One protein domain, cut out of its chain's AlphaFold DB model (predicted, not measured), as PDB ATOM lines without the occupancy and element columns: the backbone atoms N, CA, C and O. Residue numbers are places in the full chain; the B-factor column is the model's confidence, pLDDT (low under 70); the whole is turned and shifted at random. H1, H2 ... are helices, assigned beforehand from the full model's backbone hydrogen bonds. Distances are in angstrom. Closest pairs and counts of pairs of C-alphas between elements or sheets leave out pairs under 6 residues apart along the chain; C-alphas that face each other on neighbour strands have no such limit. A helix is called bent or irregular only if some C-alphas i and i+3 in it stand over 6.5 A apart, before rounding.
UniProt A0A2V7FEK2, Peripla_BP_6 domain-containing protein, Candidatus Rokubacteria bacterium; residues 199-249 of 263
ATOM      1  N   VAL A 199      12.221  49.199  17.610       89.50
ATOM      2  CA  VAL A 199      12.007  50.449  18.355       89.50
ATOM      3  C   VAL A 199      10.551  50.898  18.246       89.50
ATOM      4  O   VAL A 199       9.937  51.264  19.246       89.50
ATOM      5  N   GLN A 200       9.963  50.816  17.049       89.62
ATOM      6  CA  GLN A 200       8.547  51.137  16.855       89.62
ATOM      7  C   GLN A 200       7.626  50.195  17.646       89.62
ATOM      8  O   GLN A 200       6.631  50.643  18.216       89.62
ATOM      9  N   ALA A 201       7.947  48.899  17.701       88.31
ATOM     10  CA  ALA A 201       7.171  47.913  18.446       88.31
ATOM     11  C   ALA A 201       7.247  48.146  19.962       88.31
ATOM     12  O   ALA A 201       6.222  48.093  20.646       88.31
ATOM     13  N   GLU A 202       8.438  48.439  20.486       88.69
ATOM     14  CA  GLU A 202       8.652  48.757  21.899       88.69
ATOM     15  C   GLU A 202       7.876  50.014  22.309       88.69
ATOM     16  O   GLU A 202       7.098  49.968  23.264       88.69
ATOM     17  N   GLN A 203       7.991  51.092  21.528       90.38
ATOM     18  CA  GLN A 203       7.271  52.347  21.766       90.38
ATOM     19  C   GLN A 203       5.748  52.166  21.700       90.38
ATOM     20  O   GLN A 203       5.010  52.695  22.535       90.38
ATOM     21  N   ALA A 204       5.253  51.387  20.733       89.38
ATOM     22  CA  ALA A 204       3.828  51.091  20.624       89.38
ATOM     23  C   ALA A 204       3.316  50.296  21.836       89.38
ATOM     24  O   ALA A 204       2.240  50.590  22.365       89.38
ATOM     25  N   LEU A 205       4.080  49.301  22.299       89.56
ATOM     26  CA  LEU A 205       3.716  48.494  23.462       89.56
ATOM     27  C   LEU A 205       3.719  49.318  24.754       89.56
ATOM     28  O   LEU A 205       2.824  49.148  25.590       89.56
ATOM     29  N   GLU A 206       4.703  50.199  24.917       89.69
ATOM     30  CA  GLU A 206       4.789  51.120  26.045       89.69
ATOM     31  C   GLU A 206       3.552  52.016  26.099       89.69
ATOM     32  O   GLU A 206       2.812  51.968  27.085       89.69
ATOM     33  N   LEU A 207       3.236  52.709  25.000       92.12
ATOM     34  CA  LEU A 207       2.064  53.581  24.900       92.12
ATOM     35  C   LEU A 207       0.764  52.844  25.247       92.12
ATOM     36  O   LEU A 207      -0.048  53.316  26.045       92.12
ATOM     37  N   VAL A 208       0.560  51.660  24.667       91.19
ATOM     38  CA  VAL A 208      -0.638  50.848  24.910       91.19
ATOM     39  C   VAL A 208      -0.733  50.424  26.383       91.19
ATOM     40  O   VAL A 208      -1.814  50.457  26.976       91.19
ATOM     41  N   THR A 209       0.394  50.079  27.005       90.69
ATOM     42  CA  THR A 209       0.455  49.698  28.422       90.69
ATOM     43  C   THR A 209       0.204  50.892  29.344       90.69
ATOM     44  O   THR A 209      -0.491  50.757  30.354       90.69
ATOM     45  N   GLU A 210       0.732  52.066  29.011       92.44
ATOM     46  CA  GLU A 210       0.486  53.295  29.761       92.44
ATOM     47  C   GLU A 210      -0.979  53.717  29.711       92.44
ATOM     48  O   GLU A 210      -1.574  54.011  30.750       92.44
ATOM     49  N   LEU A 211      -1.590  53.696  28.525       94.19
ATOM     50  CA  LEU A 211      -3.008  54.006  28.355       94.19
ATOM     51  C   LEU A 211      -3.885  53.020  29.132       94.19
ATOM     52  O   LEU A 211      -4.840  53.427  29.795       94.19
ATOM     53  N   ALA A 212      -3.542  51.734  29.116       94.12
ATOM     54  CA  ALA A 212      -4.219  50.714  29.908       94.12
ATOM     55  C   ALA A 212      -4.138  50.986  31.419       94.12
ATOM     56  O   ALA A 212      -5.153  50.893  32.114       94.12
ATOM     57  N   LYS A 213      -2.956  51.362  31.927       92.56
ATOM     58  CA  LYS A 213      -2.754  51.725  33.340       92.56
ATOM     59  C   LYS A 213      -3.550  52.973  33.722       92.56
ATOM     60  O   LYS A 213      -4.291  52.925  34.698       92.56
ATOM     61  N   LYS A 214      -3.460  54.048  32.929       94.94
ATOM     62  CA  LYS A 214      -4.189  55.310  33.162       94.94
ATOM     63  C   LYS A 214      -5.704  55.114  33.218       94.94
ATOM     64  O   LYS A 214      -6.382  55.812  33.959       94.94
ATOM     65  N   ASN A 215      -6.225  54.144  32.471       95.31
ATOM     66  CA  ASN A 215      -7.651  53.833  32.429       95.31
ATOM     67  C   ASN A 215      -8.071  52.687  33.366       95.31
ATOM     68  O   ASN A 215      -9.195  52.208  33.251       95.31
ATOM     69  N   ASN A 216      -7.199  52.205  34.263       93.69
ATOM     70  CA  ASN A 216      -7.472  51.061  35.149       93.69
ATOM     71  C   ASN A 216      -7.936  49.785  34.404       93.69
ATOM     72  O   ASN A 216      -8.702  48.977  34.932       93.69
ATOM     73  N   ARG A 217      -7.467  49.573  33.166       91.75
ATOM     74  CA  ARG A 217      -7.802  48.418  32.313       91.75
ATOM     75  C   ARG A 217      -6.541  47.615  31.977       91.75
ATOM     76  O   ARG A 217      -6.042  47.722  30.861       91.75
ATOM     77  N   PRO A 218      -6.004  46.803  32.904       84.75
ATOM     78  CA  PRO A 218      -4.771  46.060  32.660       84.75
ATOM     79  C   PRO A 218      -4.926  45.065  31.501       84.75
ATOM     80  O   PRO A 218      -5.877  44.277  31.455       84.75
ATOM     81  N   ILE A 219      -3.960  45.064  30.582       87.00
ATOM     82  CA  ILE A 219      -3.939  44.165  29.423       87.00
ATOM     83  C   ILE A 219      -3.488  42.777  29.880       87.00
ATOM     84  O   ILE A 219      -2.354  42.590  30.310       87.00
ATOM     85  N   LYS A 220      -4.388  41.792  29.796       86.31
ATOM     86  CA  LYS A 220      -4.114  40.398  30.203       86.31
ATOM     87  C   LYS A 220      -3.745  39.483  29.036       86.31
ATOM     88  O   LYS A 220      -3.122  38.447  29.244       86.31
ATOM     89  N   LYS A 221      -4.206  39.817  27.831       87.69
ATOM     90  CA  LYS A 221      -4.041  39.022  26.611       87.69
ATOM     91  C   LYS A 221      -3.916  39.967  25.424       87.69
ATOM     92  O   LYS A 221      -4.637  40.957  25.364       87.69
ATOM     93  N   ALA A 222      -3.045  39.616  24.491       84.00
ATOM     94  CA  ALA A 222      -2.891  40.298  23.217       84.00
ATOM     95  C   ALA A 222      -2.761  39.251  22.105       84.00
ATOM     96  O   ALA A 222      -2.244  38.155  22.336       84.00
ATOM     97  N   ALA A 223      -3.245  39.597  20.918       85.56
ATOM     98  CA  ALA A 223      -2.979  38.878  19.682       85.56
ATOM     99  C   ALA A 223      -2.259  39.844  18.742       85.56
ATOM    100  O   ALA A 223      -2.600  41.026  18.712       85.56
ATOM    101  N   ILE A 224      -1.275  39.345  18.000       82.25
ATOM    102  CA  ILE A 224      -0.587  40.125  16.977       82.25
ATOM    103  C   ILE A 224      -0.869  39.455  15.638       82.25
ATOM    104  O   ILE A 224      -0.681  38.247  15.501       82.25
ATOM    105  N   VAL A 225      -1.373  40.233  14.686       86.31
ATOM    106  CA  VAL A 225      -1.693  39.794  13.328       86.31
ATOM    107  C   VAL A 225      -0.909  40.681  12.380       86.31
ATOM    108  O   VAL A 225      -0.872  41.897  12.563       86.31
ATOM    109  N   GLY A 226      -0.286  40.077  11.380       83.94
ATOM    110  CA  GLY A 226       0.500  40.796  10.397       83.94
ATOM    111  C   GLY A 226       0.719  39.958   9.146       83.94
ATOM    112  O   GLY A 226       0.464  38.753   9.138       83.94
ATOM    113  N   ASP A 227       1.150  40.616   8.079       85.00
ATOM    114  CA  ASP A 227       1.593  39.972   6.849       85.00
ATOM    115  C   ASP A 227       3.005  39.366   6.999       85.00
ATOM    116  O   ASP A 227       3.641  39.438   8.048       85.00
ATOM    117  N   ASN A 228       3.509  38.742   5.936       82.12
ATOM    118  CA  ASN A 228       4.807  38.061   5.928       82.12
ATOM    119  C   ASN A 228       5.953  38.915   5.355       82.12
ATOM    120  O   ASN A 228       6.980  38.371   4.945       82.12
ATOM    121  N   THR A 229       5.803  40.240   5.290       82.06
ATOM    122  CA  THR A 229       6.903  41.121   4.878       82.06
ATOM    123  C   THR A 229       7.953  41.256   5.977       82.06
ATOM    124  O   THR A 229       7.671  41.088   7.164       82.06
ATOM    125  N   ALA A 230       9.188  41.601   5.592       77.75
ATOM    126  CA  ALA A 230      10.297  41.706   6.538       77.75
ATOM    127  C   ALA A 230       9.995  42.686   7.687       77.75
ATOM    128  O   ALA A 230      10.266  42.367   8.837       77.75
ATOM    129  N   ALA A 231       9.367  43.835   7.405       80.94
ATOM    130  CA  ALA A 231       9.008  44.815   8.436       80.94
ATOM    131  C   ALA A 231       8.187  44.183   9.564       80.94
ATOM    132  O   ALA A 231       8.505  44.377  10.734       80.94
ATOM    133  N   THR A 232       7.171  43.404   9.192       81.69
ATOM    134  CA  THR A 232       6.262  42.744  10.124       81.69
ATOM    135  C   THR A 232       6.962  41.636  10.890       81.69
ATOM    136  O   THR A 232       6.806  41.551  12.101       81.69
ATOM    137  N   VAL A 233       7.806  40.838  10.232       83.00
ATOM    138  CA  VAL A 233       8.590  39.794  10.910       83.00
ATOM    139  C   VAL A 233       9.493  40.383  12.001       83.00
ATOM    140  O   VAL A 233       9.579  39.802  13.078       83.00
ATOM    141  N   PHE A 234      10.110  41.542  11.754       77.69
ATOM    142  CA  PHE A 234      10.930  42.242  12.752       77.69
ATOM    143  C   PHE A 234      10.111  43.015  13.795       77.69
ATOM    144  O   PHE A 234      10.567  43.201  14.918       77.69
ATOM    145  N   PHE A 235       8.894  43.442  13.452       78.00
ATOM    146  CA  PHE A 235       7.972  44.069  14.401       78.00
ATOM    147  C   PHE A 235       7.440  43.062  15.429       78.00
ATOM    148  O   PHE A 235       7.124  43.414  16.566       78.00
ATOM    149  N   LEU A 236       7.320  41.791  15.039       76.75
ATOM    150  CA  LEU A 236       6.891  40.734  15.941       76.75
ATOM    151  C   LEU A 236       8.003  40.391  16.945       76.75
ATOM    152  O   LEU A 236       9.164  40.236  16.564       76.75
ATOM    153  N   PRO A 237       7.665  40.191  18.233       58.59
ATOM    154  CA  PRO A 237       8.647  39.795  19.229       58.59
ATOM    155  C   PRO A 237       9.298  38.466  18.828       58.59
ATOM    156  O   PRO A 237       8.627  37.442  18.671       58.59
ATOM    157  N   ASN A 238      10.622  38.494  18.672       52.12
ATOM    158  CA  ASN A 238      11.420  37.354  18.234       52.12
ATOM    159  C   ASN A 238      11.190  36.139  19.167       52.12
ATOM    160  O   ASN A 238      11.277  36.287  20.390       52.12
ATOM    161  N   PRO A 239      10.928  34.913  18.672       42.00
ATOM    162  CA  PRO A 239      10.759  33.732  19.526       42.00
ATOM    163  C   PRO A 239      11.938  33.460  20.481       42.00
ATOM    164  O   PRO A 239      11.740  32.839  21.530       42.00
ATOM    165  N   THR A 240      13.145  33.952  20.179       38.88
ATOM    166  CA  THR A 240      14.302  33.905  21.091       38.88
ATOM    167  C   THR A 240      14.138  34.798  22.321       38.88
ATOM    168  O   THR A 240      14.550  34.381  23.406       38.88
ATOM    169  N   SER A 241      13.449  35.942  22.227       34.53
ATOM    170  CA  SER A 241      13.116  36.775  23.395       34.53
ATOM    171  C   SER A 241      12.087  36.085  24.306       34.53
ATOM    172  O   SER A 241      12.195  36.162  25.532       34.53
ATOM    173  N   CYS A 242      11.176  35.280  23.733       32.44
ATOM    174  CA  CYS A 242      10.317  34.349  24.486       32.44
ATOM    175  C   CYS A 242      11.139  33.254  25.199       32.44
ATOM    176  O   CYS A 242      10.657  32.703  26.188       32.44
ATOM    177  N   SER A 243      12.345  32.902  24.730       31.62
ATOM    178  CA  SER A 243      13.211  31.903  25.382       31.62
ATOM    179  C   SER A 243      13.964  32.496  26.582       31.62
ATOM    180  O   SER A 243      13.999  31.883  27.651       31.62
ATOM    181  N   THR A 244      14.439  33.739  26.459       33.22
ATOM    182  CA  THR A 244      15.064  34.503  27.548       33.22
ATOM    183  C   THR A 244      14.043  34.852  28.635       33.22
ATOM    184  O   THR A 244      14.307  34.653  29.818       33.22
ATOM    185  N   ALA A 245      12.817  35.238  28.255       32.53
ATOM    186  CA  ALA A 245      11.711  35.459  29.194       32.53
ATOM    187  C   ALA A 245      11.240  34.174  29.909       32.53
ATOM    188  O   ALA A 245      10.630  34.247  30.978       32.53
ATOM    189  N   ARG A 246      11.531  32.994  29.340       31.30
ATOM    190  CA  ARG A 246      11.241  31.681  29.939       31.30
ATOM    191  C   ARG A 246      12.211  31.331  31.072       31.30
ATOM    192  O   ARG A 246      11.829  30.578  31.960       31.30
ATOM    193  N   ARG A 247      13.435  31.879  31.051       36.84
ATOM    194  CA  ARG A 247      14.451  31.670  32.101       36.84
ATOM    195  C   ARG A 247      14.247  32.553  33.331       36.84
ATOM    196  O   ARG A 247      14.718  32.191  34.400       36.84
ATOM    197  N   THR A 248      13.549  33.680  33.202       38.59
ATOM    198  CA  THR A 248      13.475  34.695  34.267       38.59
ATOM    199  C   THR A 248      12.176  34.688  35.077       38.59
ATOM    200  O   THR A 248      12.141  35.301  36.139       38.59
ATOM    201  N   SER A 249      11.105  33.996  34.650       34.72
ATOM    202  CA  SER A 249       9.910  33.812  35.500       34.72
ATOM    203  C   SER A 249       9.008  32.634  35.065       34.72
ATOM    204  O   SER A 249       8.619  32.557  33.895       34.72
TER     205      SER A 249
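Overview. This is residues 199 to 249 of the 263 residues of the protein "Peripla_BP_6 domain-containing protein" of Candidatus Rokubacteria bacterium (UniProt A0A2V7FEK2). A long helix, H1, and a long unnamed stretch, residues 215 to 229, that folds back past it make an open, loose loop, which the short helix H2 nearly closes by coming near the first turns of H1. A third helix, H3, sticks out from this loop as a free arm, with residues 238 to 249 standing free. The printed part has 51 residues with three named helices, in the order H1, H2, H3, and no named strand; the class is all helix. The whole is loose, with a radius of gyration of the C-alphas of 12.9 A, and it spans 34 by 28 by 19 A.

Along the chain. H1 covers residues 199 to 214, from C-alpha 199 at (12.007, 50.449, 18.355) to C-alpha 214 at (-4.189, 55.310, 33.162), 22.5 A from first to last C-alpha. Residues 215 to 229 follow with no named element; C-alpha 222 is at (-2.891, 40.298, 23.217). H2 covers residues 230 to 235 and is 8.5 A long from first to last C-alpha. H3 covers residues 239 to 248, 15.0 A from first to last C-alpha, and ends with C-alpha 248 at (13.475, 34.695, 34.267). No helix is bent.

Arrangement. H1 and H2 are close but not clearly touching, with 2 pairs of C-alphas within 8 A. Their closest C-alphas are those of Ala 201 and Phe 235, 5.6 A apart, while their centres are 18.0 A apart. They run the same way at a steep tilt of 35.1 degrees, only just past shallow. H1 and H3 are apart. H2 and H3 are apart too, though they follow each other in the chain. In H1 and H2 every pair of O i and N i+4 is within hydrogen-bond range; in H3, 5 of 6 are.

Size, cuts and confidence. The C-alphas of Asn 216 and Ala 230 are the two farthest apart in the domain, at 35.0 A. The first and last printed C-alphas, those of Val 199 and Ser 249, are 24.0 A apart. Without residues 238 to 249, the body of 39 residues spans 35 by 19 by 11 A. The link from H1 to H2 is long, with 15 residues, and the link from H2 to H3 is tight, with 3 residues. The printed part has no cut. The mean pLDDT of the printed part is 74.7; residues 237 to 249 are under 70, and the mean over H3 is 35, against 91 for H1 and 80 for H2.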